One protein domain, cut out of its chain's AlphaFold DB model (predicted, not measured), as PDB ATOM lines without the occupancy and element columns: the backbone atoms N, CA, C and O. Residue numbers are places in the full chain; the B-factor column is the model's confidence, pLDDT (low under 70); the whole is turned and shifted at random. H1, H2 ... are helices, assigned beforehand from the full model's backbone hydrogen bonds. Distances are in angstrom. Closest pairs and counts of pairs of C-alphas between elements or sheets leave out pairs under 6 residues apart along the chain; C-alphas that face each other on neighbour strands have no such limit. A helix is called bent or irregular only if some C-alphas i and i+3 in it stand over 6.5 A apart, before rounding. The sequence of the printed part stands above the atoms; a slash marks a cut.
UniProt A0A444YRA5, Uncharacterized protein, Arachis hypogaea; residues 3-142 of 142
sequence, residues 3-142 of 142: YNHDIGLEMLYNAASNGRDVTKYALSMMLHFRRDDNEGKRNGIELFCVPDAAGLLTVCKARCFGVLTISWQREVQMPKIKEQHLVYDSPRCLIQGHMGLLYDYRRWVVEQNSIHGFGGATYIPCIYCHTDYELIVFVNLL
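What this domain is: This is residues 3 to 142 of the 142 residues of an uncharacterized protein of Arachis hypogaea (UniProt A0A444YRA5). Helix H7 runs through the middle of an all-helix body, crossing the hairpin of H2 and H3 nearly at right angles on one side, while H5 packs on its other side at a slant. H1 folds against H2 at one end of the body, and H4 crosses H2 near its first residues; at the other end H5 meets the small helix H6, and the long link of residues 72 to 98 runs along the outside from H4 to H5. The printed part has 140 residues with seven named helices, H1 to H7 in order along the chain, and no named strand; helices hold 89 of the residues. The whole is compact, with a radius of gyration of the C-alphas of 14.9 A, and spans 38 by 36 by 30 A.

How they stand to each other: The longest helix by residues is H3, residues 38 to 53. It forms a helical hairpin with H2, residues 21 to 32: they touch at a shallow tilt of 30 degrees, opposite ways, and their closest C-alphas, of Ser 28 and Gly 44, are 3.9 A apart. H2 is the hub, touching four other helices. H1, residues 3 to 17, touches residues 23 to 27 of H2 alone in a second helical hairpin, at a steep tilt of 44 degrees, opposite ways; the closest C-alphas, of Ala 16 and Lys 24, are 4.8 A apart. H1 and H3 are only just apart, 8.3 A at the closest. H4, residues 57 to 71, touches residues 21 to 26 of H2 alone and is about perpendicular to it at 78 degrees, with the closest C-alphas, of Val 22 and Cys 60, 4.5 A apart. H7, residues 127 to 140, touches H2 about perpendicular at 89 degrees, residues 132 to 138 against 29 to 32 alone; the closest C-alphas, of Met 29 and Leu 135, are 5.8 A apart. Residues 127 to 131 of H7 alone touch residues 45 to 49 of H3 alone, about perpendicular at 88 degrees, with the closest C-alphas, of Ile 45 and Thr 131, 6.9 A apart. H5, residues 99 to 111, touches H7 with residues 99 to 103 alone, at a steep tilt of 43 degrees, the same way; the closest C-alphas, of Met 99 and Tyr 133, are 6.8 A apart. H6, residues 115 to 118, touches residues 106 to 110 of H5 alone, with the closest C-alphas, of Val 109 and Gly 117, 5.2 A apart. The helix packing is mostly crossed: of six touching pairs given a tilt, one is at a shallow tilt. Every O i to N i+4 pair is within hydrogen-bond range in H1, H2, H4, H5 and H7, against 10 of 12 in H3; H6 is too short for such a pair, and its 1 O i to N i+3 pair is not within range.

Where its parts are: H3 measures 22.6 A from first to last C-alpha, H1 21.5 A, H4 20.9 A, H7 19.8 A, H5 18.6 A and H2 16.3 A. H6 is irregular, its C-alphas 115 and 118 being 7.1 A apart. H1 begins at C-alpha 3, (-6.522, 36.549, 32.181); H3 begins at C-alpha 38, (-15.069, 42.308, 13.332); H7 ends at C-alpha 140, (-4.034, 22.910, 10.235).

The domain as a whole: The C-alphas of Tyr 3 and Ser 114, the two farthest apart, are 42.8 A from each other. Residues 3 to 8, which belong to H1, and residues 111 to 116 stand free. The printed part has no cut; the link from H4 to H5, 27 residues, is long, and the link from H6 to H7, 8 residues, is short. The mean pLDDT of the printed part is 72.1, and 62 residues are under 70, among them residues 71 to 123.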
ATOM      1  N   TYR A   3      -7.590  35.584  31.888       39.69
ATOM      2  CA  TYR A   3      -6.522  36.549  32.181       39.69
ATOM      3  C   TYR A   3      -5.190  36.294  31.439       39.69
ATOM      4  O   TYR A   3      -4.578  37.218  30.920       39.69
ATOM      5  N   ASN A   4      -4.767  35.029  31.309       53.66
ATOM      6  CA  ASN A   4      -3.532  34.690  30.587       53.66
ATOM      7  C   ASN A   4      -3.662  34.847  29.061       53.66
ATOM      8  O   ASN A   4      -2.656  35.055  28.387       53.66
ATOM      9  N   HIS A   5      -4.880  34.741  28.516       58.62
ATOM     10  CA  HIS A   5      -5.135  34.970  27.091       58.62
ATOM     11  C   HIS A   5      -4.966  36.453  26.742       58.62
ATOM     12  O   HIS A   5      -4.409  36.775  25.695       58.62
ATOM     13  N   ASP A   6      -5.378  37.337  27.651       67.75
ATOM     14  CA  ASP A   6      -5.287  38.783  27.461       67.75
ATOM     15  C   ASP A   6      -3.825  39.267  27.528       67.75
ATOM     16  O   ASP A   6      -3.391  39.993  26.637       67.75
ATOM     17  N   ILE A   7      -3.023  38.761  28.479       78.06
ATOM     18  CA  ILE A   7      -1.584  39.088  28.584       78.06
ATOM     19  C   ILE A   7      -0.800  38.585  27.366       78.06
ATOM     20  O   ILE A   7       0.010  39.317  26.794       78.06
ATOM     21  N   GLY A   8      -1.020  37.332  26.953       79.12
ATOM     22  CA  GLY A   8      -0.309  36.755  25.810       79.12
ATOM     23  C   GLY A   8      -0.586  37.518  24.514       79.12
ATOM     24  O   GLY A   8       0.330  37.749  23.723       79.12
ATOM     25  N   LEU A   9      -1.830  37.963  24.319       82.56
ATOM     26  CA  LEU A   9      -2.183  38.782  23.168       82.56
ATOM     27  C   LEU A   9      -1.595  40.195  23.261       82.56
ATOM     28  O   LEU A   9      -1.103  40.702  22.258       82.56
ATOM     29  N   GLU A  10      -1.593  40.819  24.437       86.31
ATOM     30  CA  GLU A  10      -0.972  42.131  24.652       86.31
ATOM     31  C   GLU A  10       0.537  42.110  24.353       86.31
ATOM     32  O   GLU A  10       1.058  42.983  23.656       86.31
ATOM     33  N   MET A  11       1.249  41.064  24.790       87.00
ATOM     34  CA  MET A  11       2.661  40.863  24.438       87.00
ATOM     35  C   MET A  11       2.858  40.743  22.922       87.00
ATOM     36  O   MET A  11       3.823  41.287  22.375       87.00
ATOM     37  N   LEU A  12       1.939  40.057  22.238       87.38
ATOM     38  CA  LEU A  12       1.970  39.897  20.789       87.38
ATOM     39  C   LEU A  12       1.707  41.227  20.065       87.38
ATOM     40  O   LEU A  12       2.432  41.549  19.125       87.38
ATOM     41  N   TYR A  13       0.754  42.030  20.548       89.12
ATOM     42  CA  TYR A  13       0.523  43.403  20.087       89.12
ATOM     43  C   TYR A  13       1.787  44.256  20.205       89.12
ATOM     44  O   TYR A  13       2.238  44.826  19.212       89.12
ATOM     45  N   ASN A  14       2.418  44.281  21.379       88.88
ATOM     46  CA  ASN A  14       3.636  45.061  21.608       88.88
ATOM     47  C   ASN A  14       4.778  44.631  20.674       88.88
ATOM     48  O   ASN A  14       5.474  45.462  20.086       88.88
ATOM     49  N   ALA A  15       4.964  43.325  20.485       87.06
ATOM     50  CA  ALA A  15       5.995  42.809  19.597       87.06
ATOM     51  C   ALA A  15       5.687  43.056  18.102       87.06
ATOM     52  O   ALA A  15       6.627  43.218  17.320       87.06
ATOM     53  N   ALA A  16       4.413  43.117  17.699       88.00
ATOM     54  CA  ALA A  16       4.006  43.459  16.334       88.00
ATOM     55  C   ALA A  16       4.217  44.952  16.039       88.00
ATOM     56  O   ALA A  16       4.738  45.297  14.974       88.00
ATOM     57  N   SER A  17       3.912  45.822  17.007       86.44
ATOM     58  CA  SER A  17       4.173  47.267  16.942       86.44
ATOM     59  C   SER A  17       5.664  47.589  16.806       86.44
ATOM     60  O   SER A  17       6.029  48.532  16.110       86.44
ATOM     61  N   ASN A  18       6.539  46.744  17.360       85.62
ATOM     62  CA  ASN A  18       7.994  46.829  17.174       85.62
ATOM     63  C   ASN A  18       8.478  46.381  15.775       85.62
ATOM     64  O   ASN A  18       9.678  46.238  15.548       85.62
ATOM     65  N   GLY A  19       7.563  46.128  14.834       78.12
ATOM     66  CA  GLY A  19       7.878  45.971  13.415       78.12
ATOM     67  C   GLY A  19       8.291  44.569  12.971       78.12
ATOM     68  O   GLY A  19       8.649  44.400  11.812       78.12
ATOM     69  N   ARG A  20       8.231  43.550  13.836       85.56
ATOM     70  CA  ARG A  20       8.618  42.180  13.459       85.56
ATOM     71  C   ARG A  20       7.537  41.516  12.600       85.56
ATOM     72  O   ARG A  20       6.459  41.209  13.103       85.56
ATOM     73  N   ASP A  21       7.852  41.214  11.341       90.75
ATOM     74  CA  ASP A  21       6.899  40.639  10.374       90.75
ATOM     75  C   ASP A  21       6.303  39.302  10.818       90.75
ATOM     76  O   ASP A  21       5.106  39.072  10.666       90.75
ATOM     77  N   VAL A  22       7.111  38.446  11.454       90.88
ATOM     78  CA  VAL A  22       6.628  37.182  12.034       90.88
ATOM     79  C   VAL A  22       5.574  37.421  13.113       90.88
ATOM     80  O   VAL A  22       4.615  36.665  13.225       90.88
ATOM     81  N   THR A  23       5.722  38.493  13.889       92.06
ATOM     82  CA  THR A  23       4.773  38.836  14.945       92.06
ATOM     83  C   THR A  23       3.511  39.457  14.366       92.06
ATOM     84  O   THR A  23       2.425  39.135  14.831       92.06
ATOM     85  N   LYS A  24       3.628  40.293  13.327       94.31
ATOM     86  CA  LYS A  24       2.468  40.821  12.592       94.31
ATOM     87  C   LYS A  24       1.652  39.693  11.963       94.31
ATOM     88  O   LYS A  24       0.435  39.689  12.101       94.31
ATOM     89  N   TYR A  25       2.325  38.708  11.367       93.12
ATOM     90  CA  TYR A  25       1.693  37.493  10.851       93.12
ATOM     91  C   TYR A  25       1.021  36.668  11.961       93.12
ATOM     92  O   TYR A  25      -0.141  36.299  11.845       93.12
ATOM     93  N   ALA A  26       1.712  36.395  13.071       90.88
ATOM     94  CA  ALA A  26       1.112  35.640  14.174       90.88
ATOM     95  C   ALA A  26      -0.110  36.364  14.764       90.88
ATOM     96  O   ALA A  26      -1.141  35.745  15.024       90.88
ATOM     97  N   LEU A  27      -0.007  37.682  14.954       91.94
ATOM     98  CA  LEU A  27      -1.090  38.508  15.476       91.94
ATOM     99  C   LEU A  27      -2.273  38.558  14.511       91.94
ATOM    100  O   LEU A  27      -3.407  38.433  14.967       91.94
ATOM    101  N   SER A  28      -2.032  38.671  13.202       92.94
ATOM    102  CA  SER A  28      -3.116  38.645  12.219       92.94
ATOM    103  C   SER A  28      -3.891  37.334  12.266       92.94
ATOM    104  O   SER A  28      -5.115  37.375  12.351       92.94
ATOM    105  N   MET A  29      -3.212  36.183  12.329       90.44
ATOM    106  CA  MET A  29      -3.874  34.877  12.458       90.44
ATOM    107  C   MET A  29      -4.703  34.782  13.745       90.44
ATOM    108  O   MET A  29      -5.851  34.339  13.714       90.44
ATOM    109  N   MET A  30      -4.162  35.256  14.873       87.75
ATOM    110  CA  MET A  30      -4.865  35.245  16.161       87.75
ATOM    111  C   MET A  30      -6.108  36.140  16.174       87.75
ATOM    112  O   MET A  30      -7.123  35.765  16.764       87.75
ATOM    113  N   LEU A  31      -6.044  37.310  15.538       87.75
ATOM    114  CA  LEU A  31      -7.185  38.217  15.425       87.75
ATOM    115  C   LEU A  31      -8.236  37.678  14.458       87.75
ATOM    116  O   LEU A  31      -9.427  37.721  14.763       87.75
ATOM    117  N   HIS A  32      -7.803  37.094  13.342       84.06
ATOM    118  CA  HIS A  32      -8.702  36.520  12.344       84.06
ATOM    119  C   HIS A  32      -9.435  35.276  12.862       84.06
ATOM    120  O   HIS A  32     -10.583  35.018  12.501       84.06
ATOM    121  N   PHE A  33      -8.813  34.549  13.792       80.69
ATOM    122  CA  PHE A  33      -9.406  33.396  14.464       80.69
ATOM    123  C   PHE A  33     -10.587  33.752  15.397       80.69
ATOM    124  O   PHE A  33     -11.435  32.904  15.695       80.69
ATOM    125  N   ARG A  34     -10.692  35.002  15.875       79.00
ATOM    126  CA  ARG A  34     -11.746  35.427  16.813       79.00
ATOM    127  C   ARG A  34     -13.079  35.619  16.088       79.00
ATOM    128  O   ARG A  34     -13.243  36.547  15.305       79.00
ATOM    129  N   ARG A  35     -14.066  34.758  16.369       68.69
ATOM    130  CA  ARG A  35     -15.350  34.739  15.637       68.69
ATOM    131  C   ARG A  35     -16.143  36.047  15.720       68.69
ATOM    132  O   ARG A  35     -16.615  36.496  14.677       68.69
ATOM    133  N   ASP A  36     -16.215  36.666  16.895       77.75
ATOM    134  CA  ASP A  36     -17.150  37.769  17.180       77.75
ATOM    135  C   ASP A  36     -16.488  39.162  17.216       77.75
ATOM    136  O   ASP A  36     -17.050  40.106  17.764       77.75
ATOM    137  N   ASP A  37     -15.289  39.306  16.642       82.44
ATOM    138  CA  ASP A  37     -14.493  40.539  16.694       82.44
ATOM    139  C   ASP A  37     -14.210  41.085  15.286       82.44
ATOM    140  O   ASP A  37     -13.147  40.870  14.706       82.44
ATOM    141  N   ASN A  38     -15.196  41.766  14.692       83.06
ATOM    142  CA  ASN A  38     -15.069  42.308  13.332       83.06
ATOM    143  C   ASN A  38     -13.990  43.396  13.222       83.06
ATOM    144  O   ASN A  38     -13.320  43.488  12.194       83.06
ATOM    145  N   GLU A  39     -13.817  44.196  14.274       87.25
ATOM    146  CA  GLU A  39     -12.766  45.210  14.334       87.25
ATOM    147  C   GLU A  39     -11.389  44.546  14.416       87.25
ATOM    148  O   GLU A  39     -10.496  44.865  13.632       87.25
ATOM    149  N   GLY A  40     -11.243  43.542  15.285       87.00
ATOM    150  CA  GLY A  40     -10.045  42.715  15.368       87.00
ATOM    151  C   GLY A  40      -9.703  42.052  14.037       87.00
ATOM    152  O   GLY A  40      -8.555  42.124  13.612       87.00
ATOM    153  N   LYS A  41     -10.682  41.482  13.324       86.94
ATOM    154  CA  LYS A  41     -10.466  40.910  11.981       86.94
ATOM    155  C   LYS A  41      -9.958  41.945  10.982       86.94
ATOM    156  O   LYS A  41      -9.025  41.656  10.238       86.94
ATOM    157  N   ARG A  42     -10.528  43.155  10.973       88.31
ATOM    158  CA  ARG A  42     -10.052  44.242  10.105       88.31
ATOM    159  C   ARG A  42      -8.595  44.592  10.412       88.31
ATOM    160  O   ARG A  42      -7.776  44.607   9.497       88.31
ATOM    161  N   ASN A  43      -8.263  44.764  11.690       91.31
ATOM    162  CA  ASN A  43      -6.891  45.025  12.135       91.31
ATOM    163  C   ASN A  43      -5.952  43.857  11.791       91.31
ATOM    164  O   ASN A  43      -4.801  44.061  11.409       91.31
ATOM    165  N   GLY A  44      -6.450  42.622  11.874       91.56
ATOM    166  CA  GLY A  44      -5.735  41.424  11.454       91.56
ATOM    167  C   GLY A  44      -5.357  41.468   9.975       91.56
ATOM    168  O   GLY A  44      -4.209  41.195   9.637       91.56
ATOM    169  N   ILE A  45      -6.271  41.885   9.099       91.50
ATOM    170  CA  ILE A  45      -5.994  42.028   7.662       91.50
ATOM    171  C   ILE A  45      -4.930  43.101   7.413       91.50
ATOM    172  O   ILE A  45      -3.990  42.860   6.659       91.50
ATOM    173  N   GLU A  46      -5.017  44.254   8.079       93.06
ATOM    174  CA  GLU A  46      -4.002  45.311   7.955       93.06
ATOM    175  C   GLU A  46      -2.607  44.818   8.368       93.06
ATOM    176  O   GLU A  46      -1.616  45.069   7.678       93.06
ATOM    177  N   LEU A  47      -2.530  44.054   9.461       94.38
ATOM    178  CA  LEU A  47      -1.290  43.431   9.917       94.38
ATOM    179  C   LEU A  47      -0.783  42.356   8.954       94.38
ATOM    180  O   LEU A  47       0.430  42.224   8.801       94.38
ATOM    181  N   PHE A  48      -1.681  41.606   8.310       92.88
ATOM    182  CA  PHE A  48      -1.349  40.575   7.325       92.88
ATOM    183  C   PHE A  48      -0.779  41.164   6.028       92.88
ATOM    184  O   PHE A  48       0.173  40.607   5.478       92.88
ATOM    185  N   CYS A  49      -1.287  42.314   5.574       92.31
ATOM    186  CA  CYS A  49      -0.812  42.985   4.361       92.31
ATOM    187  C   CYS A  49       0.697  43.270   4.381       92.31
ATOM    188  O   CYS A  49       1.332  43.271   3.331       92.31
ATOM    189  N   VAL A  50       1.287  43.515   5.557       93.12
ATOM    190  CA  VAL A  50       2.716  43.843   5.680       93.12
ATOM    191  C   VAL A  50       3.621  42.670   5.265       93.12
ATOM    192  O   VAL A  50       4.388  42.831   4.314       93.12
ATOM    193  N   PRO A  51       3.563  41.489   5.916       92.94
ATOM    194  CA  PRO A  51       4.342  40.334   5.490       92.94
ATOM    195  C   PRO A  51       3.903  39.778   4.125       92.94
ATOM    196  O   PRO A  51       4.737  39.175   3.453       92.94
ATOM    197  N   ASP A  52       2.650  39.977   3.701       91.25
ATOM    198  CA  ASP A  52       2.174  39.587   2.363       91.25
ATOM    199  C   ASP A  52       2.849  40.409   1.257       91.25
ATOM    200  O   ASP A  52       3.523  39.853   0.391       91.25
ATOM    201  N   ALA A  53       2.792  41.742   1.352       90.31
ATOM    202  CA  ALA A  53       3.438  42.644   0.396       90.31
ATOM    203  C   ALA A  53       4.967  42.479   0.358       90.31
ATOM    204  O   ALA A  53       5.594  42.715  -0.674       90.31
ATOM    205  N   ALA A  54       5.571  42.054   1.472       90.31
ATOM    206  CA  ALA A  54       6.997  41.750   1.556       90.31
ATOM    207  C   ALA A  54       7.369  40.349   1.022       90.31
ATOM    208  O   ALA A  54       8.552  40.013   0.971       90.31
ATOM    209  N   GLY A  55       6.393  39.507   0.657       89.62
ATOM    210  CA  GLY A  55       6.634  38.127   0.224       89.62
ATOM    211  C   GLY A  55       7.173  37.217   1.337       89.62
ATOM    212  O   GLY A  55       7.845  36.223   1.064       89.62
ATOM    213  N   LEU A  56       6.908  37.550   2.605       90.75
ATOM    214  CA  LEU A  56       7.491  36.897   3.783       90.75
ATOM    215  C   LEU A  56       6.590  35.834   4.422       90.75
ATOM    216  O   LEU A  56       7.013  35.188   5.382       90.75
ATOM    217  N   LEU A  57       5.380  35.606   3.902       88.50
ATOM    218  CA  LEU A  57       4.398  34.693   4.507       88.50
ATOM    219  C   LEU A  57       4.958  33.290   4.772       88.50
ATOM    220  O   LEU A  57       4.802  32.767   5.872       88.50
ATOM    221  N   THR A  58       5.682  32.703   3.815       84.94
ATOM    222  CA  THR A  58       6.294  31.372   3.981       84.94
ATOM    223  C   THR A  58       7.293  31.336   5.140       84.94
ATOM    224  O   THR A  58       7.280  30.402   5.941       84.94
ATOM    225  N   VAL A  59       8.134  32.368   5.272       87.31
ATOM    226  CA  VAL A  59       9.139  32.466   6.342       87.31
ATOM    227  C   VAL A  59       8.471  32.708   7.693       87.31
ATOM    228  O   VAL A  59       8.828  32.063   8.681       87.31
ATOM    229  N   CYS A  60       7.492  33.613   7.745       89.50
ATOM    230  CA  CYS A  60       6.724  33.901   8.953       89.50
ATOM    231  C   CYS A  60       6.014  32.644   9.461       89.50
ATOM    232  O   CYS A  60       6.168  32.281  10.627       89.50
ATOM    233  N   LYS A  61       5.338  31.923   8.566       85.44
ATOM    234  CA  LYS A  61       4.657  30.662   8.858       85.44
ATOM    235  C   LYS A  61       5.600  29.594   9.404       85.44
ATOM    236  O   LYS A  61       5.325  29.030  10.460       85.44
ATOM    237  N   ALA A  62       6.737  29.362   8.745       82.25
ATOM    238  CA  ALA A  62       7.728  28.387   9.204       82.25
ATOM    239  C   ALA A  62       8.269  28.720  10.607       82.25
ATOM    240  O   ALA A  62       8.419  27.834  11.448       82.25
ATOM    241  N   ARG A  63       8.519  30.005  10.892       85.81
ATOM    242  CA  ARG A  63       8.963  30.452  12.223       85.81
ATOM    243  C   ARG A  63       7.879  30.285  13.284       85.81
ATOM    244  O   ARG A  63       8.186  29.805  14.372       85.81
ATOM    245  N   CYS A  64       6.633  30.648  12.980       82.56
ATOM    246  CA  CYS A  64       5.504  30.429  13.884       82.56
ATOM    247  C   CYS A  64       5.332  28.943  14.209       82.56
ATOM    248  O   CYS A  64       5.229  28.594  15.381       82.56
ATOM    249  N   PHE A  65       5.397  28.072  13.200       78.88
ATOM    250  CA  PHE A  65       5.344  26.624  13.388       78.88
ATOM    251  C   PHE A  65       6.473  26.113  14.297       78.88
ATOM    252  O   PHE A  65       6.215  25.358  15.231       78.88
ATOM    253  N   GLY A  66       7.711  26.577  14.103       76.69
ATOM    254  CA  GLY A  66       8.831  26.235  14.988       76.69
ATOM    255  C   GLY A  66       8.594  26.637  16.452       76.69
ATOM    256  O   GLY A  66       8.835  25.850  17.361       76.69
ATOM    257  N   VAL A  67       8.064  27.839  16.701       76.56
ATOM    258  CA  VAL A  67       7.736  28.295  18.067       76.56
ATOM    259  C   VAL A  67       6.617  27.457  18.685       76.56
ATOM    260  O   VAL A  67       6.703  27.082  19.857       76.56
ATOM    261  N   LEU A  68       5.577  27.159  17.904       72.12
ATOM    262  CA  LEU A  68       4.413  26.416  18.372       72.12
ATOM    263  C   LEU A  68       4.802  24.967  18.677       72.12
ATOM    264  O   LEU A  68       4.594  24.523  19.795       72.12
ATOM    265  N   THR A  69       5.505  24.274  17.782       67.19
ATOM    266  CA  THR A  69       5.972  22.891  18.015       67.19
ATOM    267  C   THR A  69       6.870  22.735  19.246       67.19
ATOM    268  O   THR A  69       6.733  21.757  19.977       67.19
ATOM    269  N   ILE A  70       7.748  23.703  19.532       70.12
ATOM    270  CA  ILE A  70       8.607  23.673  20.732       70.12
ATOM    271  C   ILE A  70       7.793  23.936  22.011       70.12
ATOM    272  O   ILE A  70       8.076  23.356  23.059       70.12
ATOM    273  N   SER A  71       6.776  24.799  21.937       65.25
ATOM    274  CA  SER A  71       5.978  25.223  23.099       65.25
ATOM    275  C   SER A  71       4.789  24.296  23.403       65.25
ATOM    276  O   SER A  71       4.230  24.351  24.498       65.25
ATOM    277  N   TRP A  72       4.391  23.447  22.453       61.19
ATOM    278  CA  TRP A  72       3.124  22.703  22.449       61.19
ATOM    279  C   TRP A  72       3.307  21.202  22.711       61.19
ATOM    280  O   TRP A  72       2.719  20.357  22.048       61.19
ATOM    281  N   GLN A  73       4.106  20.825  23.716       52.25
ATOM    282  CA  GLN A  73       4.248  19.415  24.131       52.25
ATOM    283  C   GLN A  73       3.011  18.837  24.861       52.25
ATOM    284  O   GLN A  73       3.071  17.732  25.396       52.25
ATOM    285  N   ARG A  74       1.876  19.549  24.916       47.94
ATOM    286  CA  ARG A  74       0.617  19.034  25.478       47.94
ATOM    287  C   ARG A  74      -0.499  19.100  24.445       47.94
ATOM    288  O   ARG A  74      -0.715  20.145  23.845       47.94
ATOM    289  N   GLU A  75      -1.215  17.986  24.293       49.62
ATOM    290  CA  GLU A  75      -2.381  17.808  23.419       49.62
ATOM    291  C   GLU A  75      -3.505  18.794  23.770       49.62
ATOM    292  O   GLU A  75      -4.415  18.512  24.548       49.62
ATOM    293  N   VAL A  76      -3.457  19.987  23.194       45.50
ATOM    294  CA  VAL A  76      -4.629  20.853  23.115       45.50
ATOM    295  C   VAL A  76      -5.379  20.437  21.858       45.50
ATOM    296  O   VAL A  76      -4.848  20.550  20.756       45.50
ATOM    297  N   GLN A  77      -6.612  19.950  22.012       41.47
ATOM    298  CA  GLN A  77      -7.476  19.683  20.866       41.47
ATOM    299  C   GLN A  77      -7.715  20.983  20.103       41.47
ATOM    300  O   GLN A  77      -8.366  21.903  20.606       41.47
ATOM    301  N   MET A  78      -7.184  21.047  18.884       47.09
ATOM    302  CA  MET A  78      -7.421  22.176  18.008       47.09
ATOM    303  C   MET A  78      -8.883  22.211  17.558       47.09
ATOM    304  O   MET A  78      -9.458  21.177  17.194       47.09
ATOM    305  N   PRO A  79      -9.525  23.388  17.603       40.97
ATOM    306  CA  PRO A  79     -10.876  23.545  17.106       40.97
ATOM    307  C   PRO A  79     -10.882  23.268  15.604       40.97
ATOM    308  O   PRO A  79     -10.365  24.048  14.808       40.97
ATOM    309  N   LYS A  80     -11.496  22.144  15.218       47.84
ATOM    310  CA  LYS A  80     -11.728  21.804  13.815       47.84
ATOM    311  C   LYS A  80     -12.481  22.950  13.149       47.84
ATOM    312  O   LYS A  80     -13.612  23.269  13.533       47.84
ATOM    313  N   ILE A  81     -11.863  23.545  12.135       51.34
ATOM    314  CA  ILE A  81     -12.546  24.457  11.228       51.34
ATOM    315  C   ILE A  81     -13.575  23.608  10.482       51.34
ATOM    316  O   ILE A  81     -13.227  22.802   9.626       51.34
ATOM    317  N   LYS A  82     -14.853  23.718  10.856       46.53
ATOM    318  CA  LYS A  82     -15.937  23.164  10.038       46.53
ATOM    319  C   LYS A  82     -16.030  23.997   8.757       46.53
ATOM    320  O   LYS A  82     -15.879  25.216   8.832       46.53
ATOM    321  N   GLU A  83     -16.335  23.352   7.629       46.19
ATOM    322  CA  GLU A  83     -16.457  23.948   6.278       46.19
ATOM    323  C   GLU A  83     -17.261  25.261   6.228       46.19
ATOM    324  O   GLU A  83     -17.049  26.095   5.358       46.19
ATOM    325  N   GLN A  84     -18.162  25.475   7.186       46.12
ATOM    326  CA  GLN A  84     -19.091  26.601   7.227       46.12
ATOM    327  C   GLN A  84     -18.534  27.887   7.874       46.12
ATOM    328  O   GLN A  84     -19.294  28.838   8.042       46.12
ATOM    329  N   HIS A  85     -17.271  27.931   8.328       50.25
ATOM    330  CA  HIS A  85     -16.896  28.898   9.374       50.25
ATOM    331  C   HIS A  85     -15.714  29.849   9.180       50.25
ATOM    332  O   HIS A  85     -15.511  30.636  10.099       50.25
ATOM    333  N   LEU A  86     -14.967  29.886   8.074       52.94
ATOM    334  CA  LEU A  86     -13.814  30.814   8.000       52.94
ATOM    335  C   LEU A  86     -13.532  31.440   6.635       52.94
ATOM    336  O   LEU A  86     -12.447  31.965   6.440       52.94
ATOM    337  N   VAL A  87     -14.478  31.431   5.698       52.28
ATOM    338  CA  VAL A  87     -14.272  32.146   4.435       52.28
ATOM    339  C   VAL A  87     -15.056  33.446   4.496       52.28
ATOM    340  O   VAL A  87     -16.286  33.439   4.550       52.28
ATOM    341  N   TYR A  88     -14.341  34.562   4.542       54.88
ATOM    342  CA  TYR A  88     -14.879  35.879   4.281       54.88
ATOM    343  C   TYR A  88     -15.424  35.867   2.855       54.88
ATOM    344  O   TYR A  88     -14.690  35.927   1.864       54.88
ATOM    345  N   ASP A  89     -16.744  35.741   2.765       50.97
ATOM    346  CA  ASP A  89     -17.471  35.687   1.510       50.97
ATOM    347  C   ASP A  89     -17.559  37.095   0.910       50.97
ATOM    348  O   ASP A  89     -18.572  37.790   0.994       50.97
ATOM    349  N   SER A  90     -16.432  37.589   0.389       54.91
ATOM    350  CA  SER A  90     -16.437  38.824  -0.378       54.91
ATOM    351  C   SER A  90     -17.100  38.533  -1.726       54.91
ATOM    352  O   SER A  90     -16.515  37.797  -2.524       54.91
ATOM    353  N   PRO A  91     -18.239  39.171  -2.063       57.69
ATOM    354  CA  PRO A  91     -18.942  38.932  -3.329       57.69
ATOM    355  C   PRO A  91     -18.134  39.373  -4.562       57.69
ATOM    356  O   PRO A  91     -18.574  39.219  -5.695       57.69
ATOM    357  N   ARG A  92     -16.952  39.970  -4.351       57.25
ATOM    358  CA  ARG A  92     -16.010  40.396  -5.391       57.25
ATOM    359  C   ARG A  92     -14.840  39.420  -5.582       57.25
ATOM    360  O   ARG A  92     -14.000  39.663  -6.444       57.25
ATOM    361  N   CYS A  93     -14.736  38.356  -4.781       64.38
ATOM    362  CA  CYS A  93     -13.637  37.393  -4.860       64.38
ATOM    363  C   CYS A  93     -13.976  36.271  -5.851       64.38
ATOM    364  O   CYS A  93     -14.882  35.480  -5.622       64.38
ATOM    365  N   LEU A  94     -13.195  36.149  -6.928       61.00
ATOM    366  CA  LEU A  94     -13.357  35.106  -7.958       61.00
ATOM    367  C   LEU A  94     -13.109  33.668  -7.448       61.00
ATOM    368  O   LEU A  94     -13.342  32.713  -8.178       61.00
ATOM    369  N   ILE A  95     -12.620  33.512  -6.212       59.50
ATOM    370  CA  ILE A  95     -12.305  32.223  -5.565       59.50
ATOM    371  C   ILE A  95     -13.409  31.826  -4.558       59.50
ATOM    372  O   ILE A  95     -13.281  30.853  -3.813       59.50
ATOM    373  N   GLN A  96     -14.529  32.559  -4.541       62.00
ATOM    374  CA  GLN A  96     -15.704  32.259  -3.723       62.00
ATOM    375  C   GLN A  96     -16.104  30.774  -3.841       62.00
ATOM    376  O   GLN A  96     -16.221  30.237  -4.938       62.00
ATOM    377  N   GLY A  97     -16.261  30.089  -2.703       59.97
ATOM    378  CA  GLY A  97     -16.643  28.668  -2.644       59.97
ATOM    379  C   GLY A  97     -15.553  27.648  -3.022       59.97
ATOM    380  O   GLY A  97     -15.711  26.468  -2.725       59.97
ATOM    381  N   HIS A  98     -14.422  28.067  -3.601       64.25
ATOM    382  CA  HIS A  98     -13.340  27.165  -4.039       64.25
ATOM    383  C   HIS A  98     -12.201  27.001  -3.016       64.25
ATOM    384  O   HIS A  98     -11.260  26.241  -3.240       64.25
ATOM    385  N   MET A  99     -12.280  27.683  -1.873       66.44
ATOM    386  CA  MET A  99     -11.215  27.714  -0.861       66.44
ATOM    387  C   MET A  99     -10.908  26.353  -0.235       66.44
ATOM    388  O   MET A  99      -9.735  26.019  -0.061       66.44
ATOM    389  N   GLY A 100     -11.937  25.550   0.059       63.91
ATOM    390  CA  GLY A 100     -11.756  24.188   0.575       63.91
ATOM    391  C   GLY A 100     -10.972  23.310  -0.402       63.91
ATOM    392  O   GLY A 100      -9.992  22.679  -0.021       63.91
ATOM    393  N   LEU A 101     -11.306  23.391  -1.695       63.31
ATOM    394  CA  LEU A 101     -10.619  22.646  -2.754       63.31
ATOM    395  C   LEU A 101      -9.140  23.042  -2.884       63.31
ATOM    396  O   LEU A 101      -8.285  22.176  -3.062       63.31
ATOM    397  N   LEU A 102      -8.818  24.336  -2.775       64.56
ATOM    398  CA  LEU A 102      -7.428  24.815  -2.813       64.56
ATOM    399  C   LEU A 102      -6.607  24.304  -1.626       64.56
ATOM    400  O   LEU A 102      -5.415  24.010  -1.766       64.56
ATOM    401  N   TYR A 103      -7.228  24.227  -0.451       64.88
ATOM    402  CA  TYR A 103      -6.592  23.693   0.743       64.88
ATOM    403  C   TYR A 103      -6.353  22.180   0.622       64.88
ATOM    404  O   TYR A 103      -5.213  21.738   0.788       64.88
ATOM    405  N   ASP A 104      -7.377  21.411   0.245       64.81
ATOM    406  CA  ASP A 104      -7.287  19.954   0.091       64.81
ATOM    407  C   ASP A 104      -6.266  19.550  -0.977       64.81
ATOM    408  O   ASP A 104      -5.462  18.641  -0.758       64.81
ATOM    409  N   TYR A 105      -6.223  20.277  -2.099       59.56
ATOM    410  CA  TYR A 105      -5.212  20.073  -3.133       59.56
ATOM    411  C   TYR A 105      -3.793  20.252  -2.581       59.56
ATOM    412  O   TYR A 105      -2.946  19.377  -2.759       59.56
ATOM    413  N   ARG A 106      -3.516  21.349  -1.860       61.78
ATOM    414  CA  ARG A 106      -2.186  21.566  -1.264       61.78
ATOM    415  C   ARG A 106      -1.829  20.488  -0.250       61.78
ATOM    416  O   ARG A 106      -0.700  20.002  -0.268       61.78
ATOM    417  N   ARG A 107      -2.770  20.115   0.621       65.88
ATOM    418  CA  ARG A 107      -2.566  19.054   1.611       65.88
ATOM    419  C   ARG A 107      -2.159  17.748   0.933       65.88
ATOM    420  O   ARG A 107      -1.167  17.146   1.329       65.88
ATOM    421  N   TRP A 108      -2.874  17.362  -0.122       60.44
ATOM    422  CA  TRP A 108      -2.576  16.154  -0.884       60.44
ATOM    423  C   TRP A 108      -1.169  16.181  -1.501       60.44
ATOM    424  O   TRP A 108      -0.434  15.200  -1.416       60.44
ATOM    425  N   VAL A 109      -0.743  17.320  -2.059       58.47
ATOM    426  CA  VAL A 109       0.611  17.460  -2.623       58.47
ATOM    427  C   VAL A 109       1.695  17.359  -1.537       58.47
ATOM    428  O   VAL A 109       2.730  16.729  -1.765       58.47
ATOM    429  N   VAL A 110       1.460  17.928  -0.350       60.31
ATOM    430  CA  VAL A 110       2.378  17.822   0.798       60.31
ATOM    431  C   VAL A 110       2.477  16.377   1.307       60.31
ATOM    432  O   VAL A 110       3.585  15.892   1.523       60.31
ATOM    433  N   GLU A 111       1.353  15.665   1.443       64.75
ATOM    434  CA  GLU A 111       1.316  14.256   1.882       64.75
ATOM    435  C   GLU A 111       2.067  13.310   0.923       64.75
ATOM    436  O   GLU A 111       2.590  12.282   1.348       64.75
ATOM    437  N   GLN A 112       2.186  13.669  -0.358       63.31
ATOM    438  CA  GLN A 112       2.937  12.906  -1.364       63.31
ATOM    439  C   GLN A 112       4.452  13.206  -1.379       63.31
ATOM    440  O   GLN A 112       5.142  12.801  -2.314       63.31
ATOM    441  N   ASN A 113       4.998  13.928  -0.386       55.84
ATOM    442  CA  ASN A 113       6.407  14.365  -0.345       55.84
ATOM    443  C   ASN A 113       6.867  15.107  -1.616       55.84
ATOM    444  O   ASN A 113       8.059  15.178  -1.933       55.84
ATOM    445  N   SER A 114       5.929  15.702  -2.352       49.72
ATOM    446  CA  SER A 114       6.250  16.571  -3.472       49.72
ATOM    447  C   SER A 114       6.803  17.879  -2.911       49.72
ATOM    448  O   SER A 114       6.069  18.753  -2.453       49.72
ATOM    449  N   ILE A 115       8.129  18.031  -2.968       41.75
ATOM    450  CA  ILE A 115       8.858  19.245  -2.543       41.75
ATOM    451  C   ILE A 115       8.402  20.481  -3.356       41.75
ATOM    452  O   ILE A 115       8.605  21.621  -2.948       41.75
ATOM    453  N   HIS A 116       7.701  20.267  -4.475       40.78
ATOM    454  CA  HIS A 116       7.111  21.318  -5.306       40.78
ATOM    455  C   HIS A 116       5.731  21.798  -4.787       40.78
ATOM    456  O   HIS A 116       5.139  22.712  -5.356       40.78
ATOM    457  N   GLY A 117       5.218  21.231  -3.685       40.59
ATOM    458  CA  GLY A 117       3.878  21.488  -3.133       40.59
ATOM    459  C   GLY A 117       3.680  22.764  -2.322       40.59
ATOM    460  O   GLY A 117       2.554  23.081  -1.941       40.59
ATOM    461  N   PHE A 118       4.742  23.537  -2.084       42.84
ATOM    462  CA  PHE A 118       4.605  24.911  -1.591       42.84
ATOM    463  C   PHE A 118       4.323  25.920  -2.718       42.84
ATOM    464  O   PHE A 118       4.238  27.118  -2.456       42.84
ATOM    465  N   GLY A 119       4.117  25.458  -3.958       44.69
ATOM    466  CA  GLY A 119       3.512  26.255  -5.022       44.69
ATOM    467  C   GLY A 119       2.037  26.463  -4.709       44.69
ATOM    468  O   GLY A 119       1.223  25.558  -4.872       44.69
ATOM    469  N   GLY A 120       1.705  27.630  -4.166       45.97
ATOM    470  CA  GLY A 120       0.340  27.933  -3.798       45.97
ATOM    471  C   GLY A 120      -0.638  27.955  -4.942       45.97
ATOM    472  O   GLY A 120      -0.237  27.933  -6.100       45.97
ATOM    473  N   ALA A 121      -1.930  28.057  -4.605       51.97
ATOM    474  CA  ALA A 121      -2.870  28.736  -5.487       51.97
ATOM    475  C   ALA A 121      -2.112  29.945  -6.044       51.97
ATOM    476  O   ALA A 121      -1.648  30.773  -5.260       51.97
ATOM    477  N   THR A 122      -1.831  29.930  -7.345       57.09
ATOM    478  CA  THR A 122      -0.686  30.638  -7.944       57.09
ATOM    479  C   THR A 122      -0.728  32.143  -7.720       57.09
ATOM    480  O   THR A 122       0.284  32.808  -7.901       57.09
ATOM    481  N   TYR A 123      -1.871  32.655  -7.273       68.56
ATOM    482  CA  TYR A 123      -2.060  33.939  -6.630       68.56
ATOM    483  C   TYR A 123      -3.513  33.977  -6.121       68.56
ATOM    484  O   TYR A 123      -4.427  33.703  -6.899       68.56
ATOM    485  N   ILE A 124      -3.758  34.281  -4.840       76.12
ATOM    486  CA  ILE A 124      -5.108  34.609  -4.347       76.12
ATOM    487  C   ILE A 124      -5.220  36.143  -4.364       76.12
ATOM    488  O   ILE A 124      -4.702  36.791  -3.461       76.12
ATOM    489  N   PRO A 125      -5.867  36.754  -5.378       73.75
ATOM    490  CA  PRO A 125      -5.842  38.208  -5.584       73.75
ATOM    491  C   PRO A 125      -6.592  38.997  -4.508       73.75
ATOM    492  O   PRO A 125      -6.348  40.184  -4.308       73.75
ATOM    493  N   CYS A 126      -7.567  38.368  -3.857       82.75
ATOM    494  CA  CYS A 126      -8.355  39.014  -2.824       82.75
ATOM    495  C   CYS A 126      -7.663  38.829  -1.478       82.75
ATOM    496  O   CYS A 126      -7.547  37.702  -1.009       82.75
ATOM    497  N   ILE A 127      -7.275  39.931  -0.834       84.62
ATOM    498  CA  ILE A 127      -6.596  39.900   0.468       84.62
ATOM    499  C   ILE A 127      -7.412  39.184   1.552       84.62
ATOM    500  O   ILE A 127      -6.850  38.458   2.366       84.62
ATOM    501  N   TYR A 128      -8.741  39.324   1.522       83.00
ATOM    502  CA  TYR A 128      -9.652  38.647   2.447       83.00
ATOM    503  C   TYR A 128      -9.580  37.132   2.260       83.00
ATOM    504  O   TYR A 128      -9.226  36.418   3.192       83.00
ATOM    505  N   CYS A 129      -9.783  36.671   1.021       78.44
ATOM    506  CA  CYS A 129      -9.625  35.265   0.669       78.44
ATOM    507  C   CYS A 129      -8.204  34.783   1.031       78.44
ATOM    508  O   CYS A 129      -8.044  33.760   1.680       78.44
ATOM    509  N   HIS A 130      -7.148  35.530   0.706       83.06
ATOM    510  CA  HIS A 130      -5.778  35.101   0.999       83.06
ATOM    511  C   HIS A 130      -5.533  34.924   2.505       83.06
ATOM    512  O   HIS A 130      -4.961  33.918   2.921       83.06
ATOM    513  N   THR A 131      -6.040  35.854   3.317       86.31
ATOM    514  CA  THR A 131      -5.955  35.784   4.780       86.31
ATOM    515  C   THR A 131      -6.722  34.577   5.325       86.31
ATOM    516  O   THR A 131      -6.203  33.871   6.185       86.31
ATOM    517  N   ASP A 132      -7.916  34.281   4.800       80.69
ATOM    518  CA  ASP A 132      -8.690  33.091   5.188       80.69
ATOM    519  C   ASP A 132      -7.960  31.796   4.838       80.69
ATOM    520  O   ASP A 132      -7.891  30.869   5.645       80.69
ATOM    521  N   TYR A 133      -7.388  31.734   3.633       78.81
ATOM    522  CA  TYR A 133      -6.591  30.597   3.193       78.81
ATOM    523  C   TYR A 133      -5.401  30.370   4.126       78.81
ATOM    524  O   TYR A 133      -5.183  29.254   4.598       78.81
ATOM    525  N   GLU A 134      -4.645  31.428   4.420       84.12
ATOM    526  CA  GLU A 134      -3.506  31.344   5.327       84.12
ATOM    527  C   GLU A 134      -3.937  31.017   6.761       84.12
ATOM    528  O   GLU A 134      -3.224  30.263   7.414       84.12
ATOM    529  N   LEU A 135      -5.111  31.459   7.230       82.94
ATOM    530  CA  LEU A 135      -5.655  31.047   8.528       82.94
ATOM    531  C   LEU A 135      -5.985  29.549   8.556       82.94
ATOM    532  O   LEU A 135      -5.648  28.867   9.524       82.94
ATOM    533  N   ILE A 136      -6.615  29.021   7.500       77.06
ATOM    534  CA  ILE A 136      -6.887  27.582   7.376       77.06
ATOM    535  C   ILE A 136      -5.565  26.815   7.419       77.06
ATOM    536  O   ILE A 136      -5.439  25.859   8.184       77.06
ATOM    537  N   VAL A 137      -4.563  27.243   6.652       76.31
ATOM    538  CA  VAL A 137      -3.236  26.619   6.674       76.31
ATOM    539  C   VAL A 137      -2.600  26.735   8.063       76.31
ATOM    540  O   VAL A 137      -2.092  25.744   8.568       76.31
ATOM    541  N   PHE A 138      -2.659  27.895   8.712       77.88
ATOM    542  CA  PHE A 138      -2.077  28.134  10.033       77.88
ATOM    543  C   PHE A 138      -2.672  27.220  11.110       77.88
ATOM    544  O   PHE A 138      -1.923  26.623  11.874       77.88
ATOM    545  N   VAL A 139      -4.000  27.065  11.145       71.81
ATOM    546  CA  VAL A 139      -4.687  26.201  12.123       71.81
ATOM    547  C   VAL A 139      -4.460  24.716  11.844       71.81
ATOM    548  O   VAL A 139      -4.442  23.935  12.783       71.81
ATOM    549  N   ASN A 140      -4.294  24.313  10.581       66.31
ATOM    550  CA  ASN A 140      -4.034  22.910  10.235       66.31
ATOM    551  C   ASN A 140      -2.545  22.526  10.244       66.31
ATOM    552  O   ASN A 140      -2.216  21.345  10.176       66.31
ATOM    553  N   LEU A 141      -1.645  23.508  10.291       61.00
ATOM    554  CA  LEU A 141      -0.237  23.292  10.619       61.00
ATOM    555  C   LEU A 141      -0.021  23.139  12.135       61.00
ATOM    556  O   LEU A 141       1.098  22.845  12.537       61.00
ATOM    557  N   LEU A 142      -1.047  23.358  12.962       51.88
ATOM    558  CA  LEU A 142      -1.038  23.180  14.418       51.88
ATOM    559  C   LEU A 142      -1.705  21.867  14.831       51.88
ATOM    560  O   LEU A 142      -1.265  21.315  15.864       51.88
TER     561      LEU A 142